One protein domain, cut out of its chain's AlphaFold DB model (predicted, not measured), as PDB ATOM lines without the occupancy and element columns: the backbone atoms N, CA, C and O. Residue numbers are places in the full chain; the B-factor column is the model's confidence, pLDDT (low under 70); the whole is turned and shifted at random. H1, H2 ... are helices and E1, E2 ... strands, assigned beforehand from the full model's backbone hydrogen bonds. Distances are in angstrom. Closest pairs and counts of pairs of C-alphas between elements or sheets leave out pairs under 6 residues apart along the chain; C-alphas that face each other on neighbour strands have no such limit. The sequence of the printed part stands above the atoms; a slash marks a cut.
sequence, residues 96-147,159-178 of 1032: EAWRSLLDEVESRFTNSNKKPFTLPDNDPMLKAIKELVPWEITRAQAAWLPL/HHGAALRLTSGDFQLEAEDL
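AT A GLANCE: This is residues 96 to 147 and 159 to 178 of the 1032 residues of the protein "CML10 protein" of Symbiodinium pilosum (UniProt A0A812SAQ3). Picture a hairpin of two long antiparallel strands, E1 and E2, with residues 96 to 103 of helix H1 packed on it near its turn, and a shorter helix, H2, running back close to H1 the opposite way. Two long stretches with no named element, residues 111 to 123 and residues 133 to 147, complete the body and are tied to each other by a short antiparallel pairing of residues 117 to 118 with residues 141 to 142. The printed part has 72 residues with two named helices and two named strands, in the order H1, H2, E1, E2, and the sheet has the order E1 - E2, all antiparallel. The class is mixed, helices and strands: helices hold 24 and strands 14 of the 38 residues in named elements. The whole is compact, with a radius of gyration of the C-alphas of 12.1 A, and its outline is rounded, with spans of 30 by 29 by 24 A.

HOW THE PARTS SIT: Begin at the first printed residue with helix H1, residues 96 to 110, then read on to helix H2, residues 124 to 132. The two are close but not clearly touching, with 1 pair of C-alphas within 8 A; the closest are those of Leu 101 and Met 125, 7.0 A apart. Their lines stand at a shallow tilt of 27 degrees, they run opposite ways, and their centres are 12.3 A apart. In both H1 and H2 every O i to N i+4 pair is within hydrogen-bond range. Past the cut, look for strand E1, residues 159 to 165, and strand E2, residues 171 to 177, which form a hairpin. They are antiparallel neighbours, with 170 degrees between their N-to-C directions. Among the C-alphas that face each other are 161 and 175, 4.1 A apart, and 165 and 171, 4.8 A apart. Across the pair, N 164 and O 172 are 2.8 A apart and N 174 and O 162 are 2.8 A apart, both within hydrogen-bond range. Now go back to H1: its closest C-alphas to E1 are those of Leu 102 and Arg 165, 7.2 A apart, and its closest to E2 are those of Arg 99 and Phe 171, 7.1 A apart. H2 and E2 are apart.

IN THESE COORDINATES: Find C-alpha 96 at (27.108, -17.598, -15.214); from there H1 runs through residues 96 to 110, 21.2 A from first to last C-alpha. H2 covers residues 124 to 132 and is 13.0 A long; look for its first C-alpha, that of Pro 124, at (25.039, -12.951, 1.228). After the cut, E1 takes residues 159 to 165 and measures 20.7 A between its end C-alphas. E2 takes residues 171 to 177, measures 20.8 A, and ends at C-alpha 177, which you will find at (46.690, -3.505, -10.231).

THE WHOLE: The two C-alphas farthest apart are those of Asn 111 and Leu 178, at 34.9 A, while the first and last printed C-alphas, those of Glu 96 and Leu 178, are 27.7 A apart. The link from H1 to H2, with 13 residues, is long, and the link from E1 to E2, with 5 residues, is tight. Between H2 and E1 lies the link across the cut: residues 148 to 158 are not printed, and C-alphas 147 and 159 are 17.6 A apart. In the B-factor column of this model the mean pLDDT of the printed part is 85.0; look at residues 111 to 112 and residue 147 for the 3 residues under 70.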
ATOM      1  N   GLU A  96      28.422 -17.179 -15.725       85.94
ATOM      2  CA  GLU A  96      27.108 -17.598 -15.214       85.94
ATOM      3  C   GLU A  96      26.942 -17.193 -13.748       85.94
ATOM      4  O   GLU A  96      25.938 -16.562 -13.395       85.94
ATOM      5  N   ALA A  97      27.966 -17.421 -12.921       86.56
ATOM      6  CA  ALA A  97      27.976 -16.950 -11.538       86.56
ATOM      7  C   ALA A  97      27.854 -15.416 -11.462       86.56
ATOM      8  O   ALA A  97      26.994 -14.899 -10.741       86.56
ATOM      9  N   TRP A  98      28.630 -14.671 -12.263       90.19
ATOM     10  CA  TRP A  98      28.559 -13.206 -12.282       90.19
ATOM     11  C   TRP A  98      27.222 -12.663 -12.807       90.19
ATOM     12  O   TRP A  98      26.741 -11.658 -12.278       90.19
ATOM     13  N   ARG A  99      26.577 -13.318 -13.787       88.44
ATOM     14  CA  ARG A  99      25.214 -12.951 -14.224       88.44
ATOM     15  C   ARG A  99      24.210 -13.079 -13.078       88.44
ATOM     16  O   ARG A  99      23.487 -12.122 -12.821       88.44
ATOM     17  N   SER A 100      24.233 -14.190 -12.334       89.62
ATOM     18  CA  SER A 100      23.298 -14.401 -11.215       89.62
ATOM     19  C   SER A 100      23.386 -13.296 -10.145       89.62
ATOM     20  O   SER A 100      22.362 -12.820  -9.649       89.62
ATOM     21  N   LEU A 101      24.600 -12.806  -9.860       89.75
ATOM     22  CA  LEU A 101      24.837 -11.689  -8.942       89.75
ATOM     23  C   LEU A 101      24.362 -10.345  -9.510       89.75
ATOM     24  O   LEU A 101      23.772  -9.546  -8.782       89.75
ATOM     25  N   LEU A 102      24.592 -10.086 -10.799       90.00
ATOM     26  CA  LEU A 102      24.155  -8.854 -11.467       90.00
ATOM     27  C   LEU A 102      22.622  -8.764 -11.576       90.00
ATOM     28  O   LEU A 102      22.065  -7.673 -11.434       90.00
ATOM     29  N   ASP A 103      21.937  -9.895 -11.731       89.81
ATOM     30  CA  ASP A 103      20.473  -9.965 -11.744       89.81
ATOM     31  C   ASP A 103      19.878  -9.776 -10.329       89.81
ATOM     32  O   ASP A 103      18.864  -9.088 -10.160       89.81
ATOM     33  N   GLU A 104      20.540 -10.273  -9.275       88.69
ATOM     34  CA  GLU A 104      20.162  -9.952  -7.888       88.69
ATOM     35  C   GLU A 104      20.400  -8.460  -7.562       88.69
ATOM     36  O   GLU A 104      19.571  -7.816  -6.909       88.69
ATOM     37  N   VAL A 105      21.488  -7.865  -8.071       88.88
ATOM     38  CA  VAL A 105      21.749  -6.415  -7.987       88.88
ATOM     39  C   VAL A 105      20.651  -5.610  -8.694       88.88
ATOM     40  O   VAL A 105      20.166  -4.623  -8.134       88.88
ATOM     41  N   GLU A 106      20.203  -6.025  -9.882       88.19
ATOM     42  CA  GLU A 106      19.081  -5.390 -10.585       88.19
ATOM     43  C   GLU A 106      17.773  -5.482  -9.787       88.19
ATOM     44  O   GLU A 106      17.087  -4.471  -9.624       88.19
ATOM     45  N   SER A 107      17.465  -6.642  -9.203       86.94
ATOM     46  CA  SER A 107      16.304  -6.824  -8.322       86.94
ATOM     47  C   SER A 107      16.326  -5.851  -7.129       86.94
ATOM     48  O   SER A 107      15.340  -5.154  -6.853       86.94
ATOM     49  N   ARG A 108      17.487  -5.683  -6.478       85.62
ATOM     50  CA  ARG A 108      17.700  -4.686  -5.408       85.62
ATOM     51  C   ARG A 108      17.582  -3.233  -5.912       85.62
ATOM     52  O   ARG A 108      17.156  -2.347  -5.162       85.62
ATOM     53  N   PHE A 109      17.890  -2.969  -7.183       87.31
ATOM     54  CA  PHE A 109      17.663  -1.667  -7.822       87.31
ATOM     55  C   PHE A 109      16.222  -1.409  -8.280       87.31
ATOM     56  O   PHE A 109      15.862  -0.244  -8.447       87.31
ATOM     57  N   THR A 110      15.377  -2.431  -8.432       80.19
ATOM     58  CA  THR A 110      13.947  -2.252  -8.753       80.19
ATOM     59  C   THR A 110      13.168  -1.662  -7.572       80.19
ATOM     60  O   THR A 110      12.287  -0.830  -7.776       80.19
ATOM     61  N   ASN A 111      13.530  -2.018  -6.333       68.62
ATOM     62  CA  ASN A 111      12.877  -1.520  -5.110       68.62
ATOM     63  C   ASN A 111      13.492  -0.228  -4.534       68.62
ATOM     64  O   ASN A 111      13.020   0.288  -3.521       68.62
ATOM     65  N   SER A 112      14.551   0.306  -5.146       67.31
ATOM     66  CA  SER A 112      15.235   1.520  -4.689       67.31
ATOM     67  C   SER A 112      15.245   2.598  -5.778       67.31
ATOM     68  O   SER A 112      15.032   2.333  -6.955       67.31
ATOM     69  N   ASN A 113      15.517   3.854  -5.407       71.62
ATOM     70  CA  ASN A 113      15.545   4.990  -6.348       71.62
ATOM     71  C   ASN A 113      16.794   4.997  -7.267       71.62
ATOM     72  O   ASN A 113      17.351   6.061  -7.538       71.62
ATOM     73  N   LYS A 114      17.290   3.815  -7.669       81.56
ATOM     74  CA  LYS A 114      18.504   3.578  -8.479       81.56
ATOM     75  C   LYS A 114      19.757   4.325  -7.984       81.56
ATOM     76  O   LYS A 114      20.666   4.635  -8.750       81.56
ATOM     77  N   LYS A 115      19.806   4.603  -6.675       81.88
ATOM     78  CA  LYS A 115      20.936   5.241  -5.986       81.88
ATOM     79  C   LYS A 115      21.985   4.181  -5.641       81.88
ATOM     80  O   LYS A 115      21.595   3.163  -5.074       81.88
ATOM     81  N   PRO A 116      23.279   4.404  -5.927       86.94
ATOM     82  CA  PRO A 116      24.327   3.438  -5.611       86.94
ATOM     83  C   PRO A 116      24.425   3.190  -4.101       86.94
ATOM     84  O   PRO A 116      24.203   4.106  -3.305       86.94
ATOM     85  N   PHE A 117      24.776   1.963  -3.717       86.56
ATOM     86  CA  PHE A 117      24.859   1.529  -2.321       86.56
ATOM     87  C   PHE A 117      26.065   0.609  -2.086       86.56
ATOM     88  O   PHE A 117      26.476  -0.140  -2.971       86.56
ATOM     89  N   THR A 118      26.638   0.675  -0.886       88.62
ATOM     90  CA  THR A 118      27.734  -0.201  -0.443       88.62
ATOM     91  C   THR A 118      27.155  -1.493   0.137       88.62
ATOM     92  O   THR A 118      26.177  -1.431   0.882       88.62
ATOM     93  N   LEU A 119      27.754  -2.645  -0.172       88.75
ATOM     94  CA  LEU A 119      27.383  -3.922   0.447       88.75
ATOM     95  C   LEU A 119      27.997  -4.022   1.859       88.75
ATOM     96  O   LEU A 119      29.204  -3.807   1.992       88.75
ATOM     97  N   PRO A 120      27.216  -4.329   2.913       87.31
ATOM     98  CA  PRO A 120      27.746  -4.554   4.259       87.31
ATOM     99  C   PRO A 120      28.376  -5.952   4.397       87.31
ATOM    100  O   PRO A 120      27.976  -6.886   3.707       87.31
ATOM    101  N   ASP A 121      29.296  -6.138   5.350       82.56
ATOM    102  CA  ASP A 121      30.060  -7.394   5.495       82.56
ATOM    103  C   ASP A 121      29.231  -8.667   5.730       82.56
ATOM    104  O   ASP A 121      29.678  -9.770   5.415       82.56
ATOM    105  N   ASN A 122      28.012  -8.520   6.252       85.31
ATOM    106  CA  ASN A 122      27.092  -9.628   6.510       85.31
ATOM    107  C   ASN A 122      26.213 -10.011   5.302       85.31
ATOM    108  O   ASN A 122      25.437 -10.962   5.409       85.31
ATOM    109  N   ASP A 123      26.294  -9.293   4.179       88.44
ATOM    110  CA  ASP A 123      25.440  -9.521   3.008       88.44
ATOM    111  C   ASP A 123      25.772 -10.858   2.308       88.44
ATOM    112  O   ASP A 123      26.947 -11.104   2.015       88.44
ATOM    113  N   PRO A 124      24.788 -11.730   1.999       87.56
ATOM    114  CA  PRO A 124      25.039 -12.951   1.228       87.56
ATOM    115  C   PRO A 124      25.681 -12.672  -0.139       87.56
ATOM    116  O   PRO A 124      26.566 -13.420  -0.551       87.56
ATOM    117  N   MET A 125      25.326 -11.562  -0.795       86.88
ATOM    118  CA  MET A 125      25.907 -11.161  -2.079       86.88
ATOM    119  C   MET A 125      27.415 -10.901  -1.964       86.88
ATOM    120  O   MET A 125      28.183 -11.279  -2.843       86.88
ATOM    121  N   LEU A 126      27.867 -10.304  -0.854       87.25
ATOM    122  CA  LEU A 126      29.294 -10.061  -0.634       87.25
ATOM    123  C   LEU A 126      30.072 -11.364  -0.409       87.25
ATOM    124  O   LEU A 126      31.245 -11.429  -0.767       87.25
ATOM    125  N   LYS A 127      29.444 -12.402   0.158       88.06
ATOM    126  CA  LYS A 127      30.082 -13.717   0.344       88.06
ATOM    127  C   LYS A 127      30.339 -14.398  -0.997       88.06
ATOM    128  O   LYS A 127      31.478 -14.755  -1.262       88.06
ATOM    129  N   ALA A 128      29.339 -14.439  -1.877       88.25
ATOM    130  CA  ALA A 128      29.505 -14.955  -3.236       88.25
ATOM    131  C   ALA A 128      30.556 -14.162  -4.046       88.25
ATOM    132  O   ALA A 128      31.377 -14.744  -4.750       88.25
ATOM    133  N   ILE A 129      30.621 -12.832  -3.889       90.12
ATOM    134  CA  ILE A 129      31.694 -12.025  -4.503       90.12
ATOM    135  C   ILE A 129      33.076 -12.380  -3.905       90.12
ATOM    136  O   ILE A 129      34.048 -12.467  -4.651       90.12
ATOM    137  N   LYS A 130      33.180 -12.634  -2.591       89.19
ATOM    138  CA  LYS A 130      34.417 -13.108  -1.926       89.19
ATOM    139  C   LYS A 130      34.816 -14.545  -2.326       89.19
ATOM    140  O   LYS A 130      35.962 -14.918  -2.108       89.19
ATOM    141  N   GLU A 131      33.920 -15.330  -2.927       89.06
ATOM    142  CA  GLU A 131      34.221 -16.651  -3.509       89.06
ATOM    143  C   GLU A 131      34.742 -16.545  -4.959       89.06
ATOM    144  O   GLU A 131      35.620 -17.311  -5.354       89.06
ATOM    145  N   LEU A 132      34.272 -15.560  -5.739       88.75
ATOM    146  CA  LEU A 132      34.717 -15.309  -7.124       88.75
ATOM    147  C   LEU A 132      35.978 -14.427  -7.236       88.75
ATOM    148  O   LEU A 132      36.615 -14.381  -8.293       88.75
ATOM    149  N   VAL A 133      36.339 -13.694  -6.181       89.19
ATOM    150  CA  VAL A 133      37.441 -12.719  -6.181       89.19
ATOM    151  C   VAL A 133      38.506 -13.131  -5.152       89.19
ATOM    152  O   VAL A 133      38.230 -13.075  -3.955       89.19
ATOM    153  N   PRO A 134      39.748 -13.468  -5.560       84.00
ATOM    154  CA  PRO A 134      40.809 -13.941  -4.661       84.00
ATOM    155  C   PRO A 134      41.504 -12.795  -3.891       84.00
ATOM    156  O   PRO A 134      42.718 -12.817  -3.691       84.00
ATOM    157  N   TRP A 135      40.759 -11.755  -3.503       86.50
ATOM    158  CA  TRP A 135      41.274 -10.538  -2.867       86.50
ATOM    159  C   TRP A 135      40.641 -10.317  -1.492       86.50
ATOM    160  O   TRP A 135      39.478 -10.647  -1.262       86.50
ATOM    161  N   GLU A 136      41.363  -9.644  -0.596       85.06
ATOM    162  CA  GLU A 136      40.766  -9.086   0.618       85.06
ATOM    163  C   GLU A 136      39.903  -7.862   0.255       85.06
ATOM    164  O   GLU A 136      40.391  -6.741   0.101       85.06
ATOM    165  N   ILE A 137      38.600  -8.086   0.055       86.56
ATOM    166  CA  ILE A 137      37.657  -7.033  -0.349       86.56
ATOM    167  C   ILE A 137      37.391  -6.079   0.821       86.56
ATOM    168  O   ILE A 137      36.594  -6.380   1.708       86.56
ATOM    169  N   THR A 138      38.005  -4.896   0.768       86.12
ATOM    170  CA  THR A 138      37.809  -3.803   1.738       86.12
ATOM    171  C   THR A 138      36.490  -3.047   1.552       86.12
ATOM    172  O   THR A 138      35.957  -2.496   2.515       86.12
ATOM    173  N   ARG A 139      35.952  -2.990   0.324       86.44
ATOM    174  CA  ARG A 139      34.665  -2.350  -0.000       86.44
ATOM    175  C   ARG A 139      34.121  -2.855  -1.337       86.44
ATOM    176  O   ARG A 139      34.826  -2.806  -2.337       86.44
ATOM    177  N   ALA A 140      32.844  -3.235  -1.373       88.81
ATOM    178  CA  ALA A 140      32.100  -3.483  -2.611       88.81
ATOM    179  C   ALA A 140      30.902  -2.525  -2.711       88.81
ATOM    180  O   ALA A 140      30.225  -2.259  -1.714       88.81
ATOM    181  N   GLN A 141      30.636  -1.990  -3.904       88.69
ATOM    182  CA  GLN A 141      29.595  -0.985  -4.130       88.69
ATOM    183  C   GLN A 141      28.840  -1.266  -5.431       88.69
ATOM    184  O   GLN A 141      29.443  -1.340  -6.496       88.69
ATOM    185  N   ALA A 142      27.514  -1.367  -5.344       89.31
ATOM    186  CA  ALA A 142      26.631  -1.520  -6.493       89.31
ATOM    187  C   ALA A 142      26.212  -0.148  -7.050       89.31
ATOM    188  O   ALA A 142      25.954   0.795  -6.291       89.31
ATOM    189  N   ALA A 143      26.082  -0.035  -8.375       88.50
ATOM    190  CA  ALA A 143      25.602   1.167  -9.057       88.50
ATOM    191  C   ALA A 143      24.794   0.821 -10.321       88.50
ATOM    192  O   ALA A 143      25.155  -0.094 -11.050       88.50
ATOM    193  N   TRP A 144      23.722   1.576 -10.598       86.31
ATOM    194  CA  TRP A 144      22.876   1.374 -11.789       86.31
ATOM    195  C   TRP A 144      23.504   1.903 -13.094       86.31
ATOM    196  O   TRP A 144      23.167   1.464 -14.188       86.31
ATOM    197  N   LEU A 145      24.409   2.876 -12.983       80.06
ATOM    198  CA  LEU A 145      25.233   3.388 -14.078       80.06
ATOM    199  C   LEU A 145      26.693   3.366 -13.618       80.06
ATOM    200  O   LEU A 145      26.931   3.576 -12.423       80.06
ATOM    201  N   PRO A 146      27.670   3.187 -14.524       72.19
ATOM    202  CA  PRO A 146      29.074   3.339 -14.174       72.19
ATOM    203  C   PRO A 146      29.319   4.766 -13.665       72.19
ATOM    204  O   PRO A 146      29.140   5.749 -14.389       72.19
ATOM    205  N   LEU A 147      29.718   4.893 -12.397       65.31
ATOM    206  CA  LEU A 147      30.227   6.160 -11.877       65.31
ATOM    207  C   LEU A 147      31.544   6.491 -12.592       65.31
ATOM    208  O   LEU A 147      32.278   5.601 -13.020       65.31
ATOM    209  N   HIS A 159      44.331  -3.411  -5.259       81.94
ATOM    210  CA  HIS A 159      43.621  -3.907  -6.437       81.94
ATOM    211  C   HIS A 159      42.307  -3.142  -6.612       81.94
ATOM    212  O   HIS A 159      41.678  -2.748  -5.626       81.94
ATOM    213  N   HIS A 160      41.870  -2.967  -7.854       85.69
ATOM    214  CA  HIS A 160      40.559  -2.427  -8.209       85.69
ATOM    215  C   HIS A 160      39.910  -3.317  -9.280       85.69
ATOM    216  O   HIS A 160      40.603  -4.005 -10.024       85.69
ATOM    217  N   GLY A 161      38.581  -3.347  -9.354       86.81
ATOM    218  CA  GLY A 161      37.877  -4.153 -10.347       86.81
ATOM    219  C   GLY A 161      36.380  -3.872 -10.395       86.81
ATOM    220  O   GLY A 161      35.803  -3.353  -9.438       86.81
ATOM    221  N   ALA A 162      35.760  -4.211 -11.523       89.12
ATOM    222  CA  ALA A 162      34.348  -3.979 -11.791       89.12
ATOM    223  C   ALA A 162      33.739  -5.135 -12.596       89.12
ATOM    224  O   ALA A 162      34.288  -5.561 -13.609       89.12
ATOM    225  N   ALA A 163      32.574  -5.610 -12.157       89.94
ATOM    226  CA  ALA A 163      31.716  -6.521 -12.907       89.94
ATOM    227  C   ALA A 163      30.577  -5.706 -13.537       89.94
ATOM    228  O   ALA A 163      29.881  -4.968 -12.834       89.94
ATOM    229  N   LEU A 164      30.407  -5.805 -14.854       89.06
ATOM    230  CA  LEU A 164      29.494  -4.976 -15.641       89.06
ATOM    231  C   LEU A 164      28.566  -5.843 -16.500       89.06
ATOM    232  O   LEU A 164      28.980  -6.864 -17.050       89.06
ATOM    233  N   ARG A 165      27.321  -5.384 -16.670       87.50
ATOM    234  CA  ARG A 165      26.368  -5.903 -17.663       87.50
ATOM    235  C   ARG A 165      26.147  -4.821 -18.721       87.50
ATOM    236  O   ARG A 165      25.715  -3.716 -18.388       87.50
ATOM    237  N   LEU A 166      26.492  -5.109 -19.972       84.62
ATOM    238  CA  LEU A 166      26.385  -4.175 -21.093       84.62
ATOM    239  C   LEU A 166      24.932  -4.042 -21.574       84.62
ATOM    240  O   LEU A 166      24.074  -4.871 -21.271       84.62
ATOM    241  N   THR A 167      24.639  -3.005 -22.364       81.31
ATOM    242  CA  THR A 167      23.294  -2.776 -22.933       81.31
ATOM    243  C   THR A 167      22.865  -3.827 -23.961       81.31
ATOM    244  O   THR A 167      21.689  -3.884 -24.301       81.31
ATOM    245  N   SER A 168      23.795  -4.655 -24.442       80.31
ATOM    246  CA  SER A 168      23.539  -5.859 -25.242       80.31
ATOM    247  C   SER A 168      23.101  -7.074 -24.407       80.31
ATOM    248  O   SER A 168      22.624  -8.051 -24.973       80.31
ATOM    249  N   GLY A 169      23.256  -7.026 -23.078       75.44
ATOM    250  CA  GLY A 169      23.102  -8.173 -22.172       75.44
ATOM    251  C   GLY A 169      24.412  -8.917 -21.874       75.44
ATOM    252  O   GLY A 169      24.430  -9.801 -21.016       75.44
ATOM    253  N   ASP A 170      25.513  -8.550 -22.534       82.62
ATOM    254  CA  ASP A 170      26.818  -9.183 -22.333       82.62
ATOM    255  C   ASP A 170      27.428  -8.866 -20.961       82.62
ATOM    256  O   ASP A 170      27.190  -7.809 -20.373       82.62
ATOM    257  N   PHE A 171      28.250  -9.790 -20.467       87.75
ATOM    258  CA  PHE A 171      29.007  -9.641 -19.229       87.75
ATOM    259  C   PHE A 171      30.442  -9.186 -19.527       87.75
ATOM    260  O   PHE A 171      31.092  -9.730 -20.417       87.75
ATOM    261  N   GLN A 172      30.948  -8.223 -18.754       88.19
ATOM    262  CA  GLN A 172      32.331  -7.755 -18.817       88.19
ATOM    263  C   GLN A 172      32.931  -7.674 -17.408       88.19
ATOM    264  O   GLN A 172      32.300  -7.161 -16.483       88.19
ATOM    265  N   LEU A 173      34.167  -8.155 -17.261       88.75
ATOM    266  CA  LEU A 173      34.917  -8.170 -16.006       88.75
ATOM    267  C   LEU A 173      36.219  -7.379 -16.167       88.75
ATOM    268  O   LEU A 173      37.036  -7.685 -17.034       88.75
ATOM    269  N   GLU A 174      36.410  -6.372 -15.324       87.19
ATOM    270  CA  GLU A 174      37.589  -5.506 -15.295       87.19
ATOM    271  C   GLU A 174      38.357  -5.726 -13.985       87.19
ATOM    272  O   GLU A 174      37.750  -5.803 -12.915       87.19
ATOM    273  N   ALA A 175      39.688  -5.815 -14.054       86.00
ATOM    274  CA  ALA A 175      40.564  -5.979 -12.894       86.00
ATOM    275  C   ALA A 175      41.913  -5.280 -13.135       86.00
ATOM    276  O   ALA A 175      42.557  -5.506 -14.159       86.00
ATOM    277  N   GLU A 176      42.329  -4.447 -12.185       80.75
ATOM    278  CA  GLU A 176      43.426  -3.480 -12.295       80.75
ATOM    279  C   GLU A 176      44.352  -3.583 -11.064       80.75
ATOM    280  O   GLU A 176      43.882  -3.611  -9.921       80.75
ATOM    281  N   ASP A 177      45.670  -3.605 -11.285       79.12
ATOM    282  CA  ASP A 177      46.690  -3.505 -10.231       79.12
ATOM    283  C   ASP A 177      47.161  -2.050 -10.089       79.12
ATOM    284  O   ASP A 177      47.679  -1.460 -11.040       79.12
ATOM    285  N   LEU A 178      47.058  -1.465  -8.892       70.75
ATOM    286  CA  LEU A 178      47.577  -0.115  -8.651       70.75
ATOM    287  C   LEU A 178      49.116  -0.048  -8.614       70.75
ATOM    288  O   LEU A 178      49.668   1.051  -8.559       70.75
TER     289      LEU A 178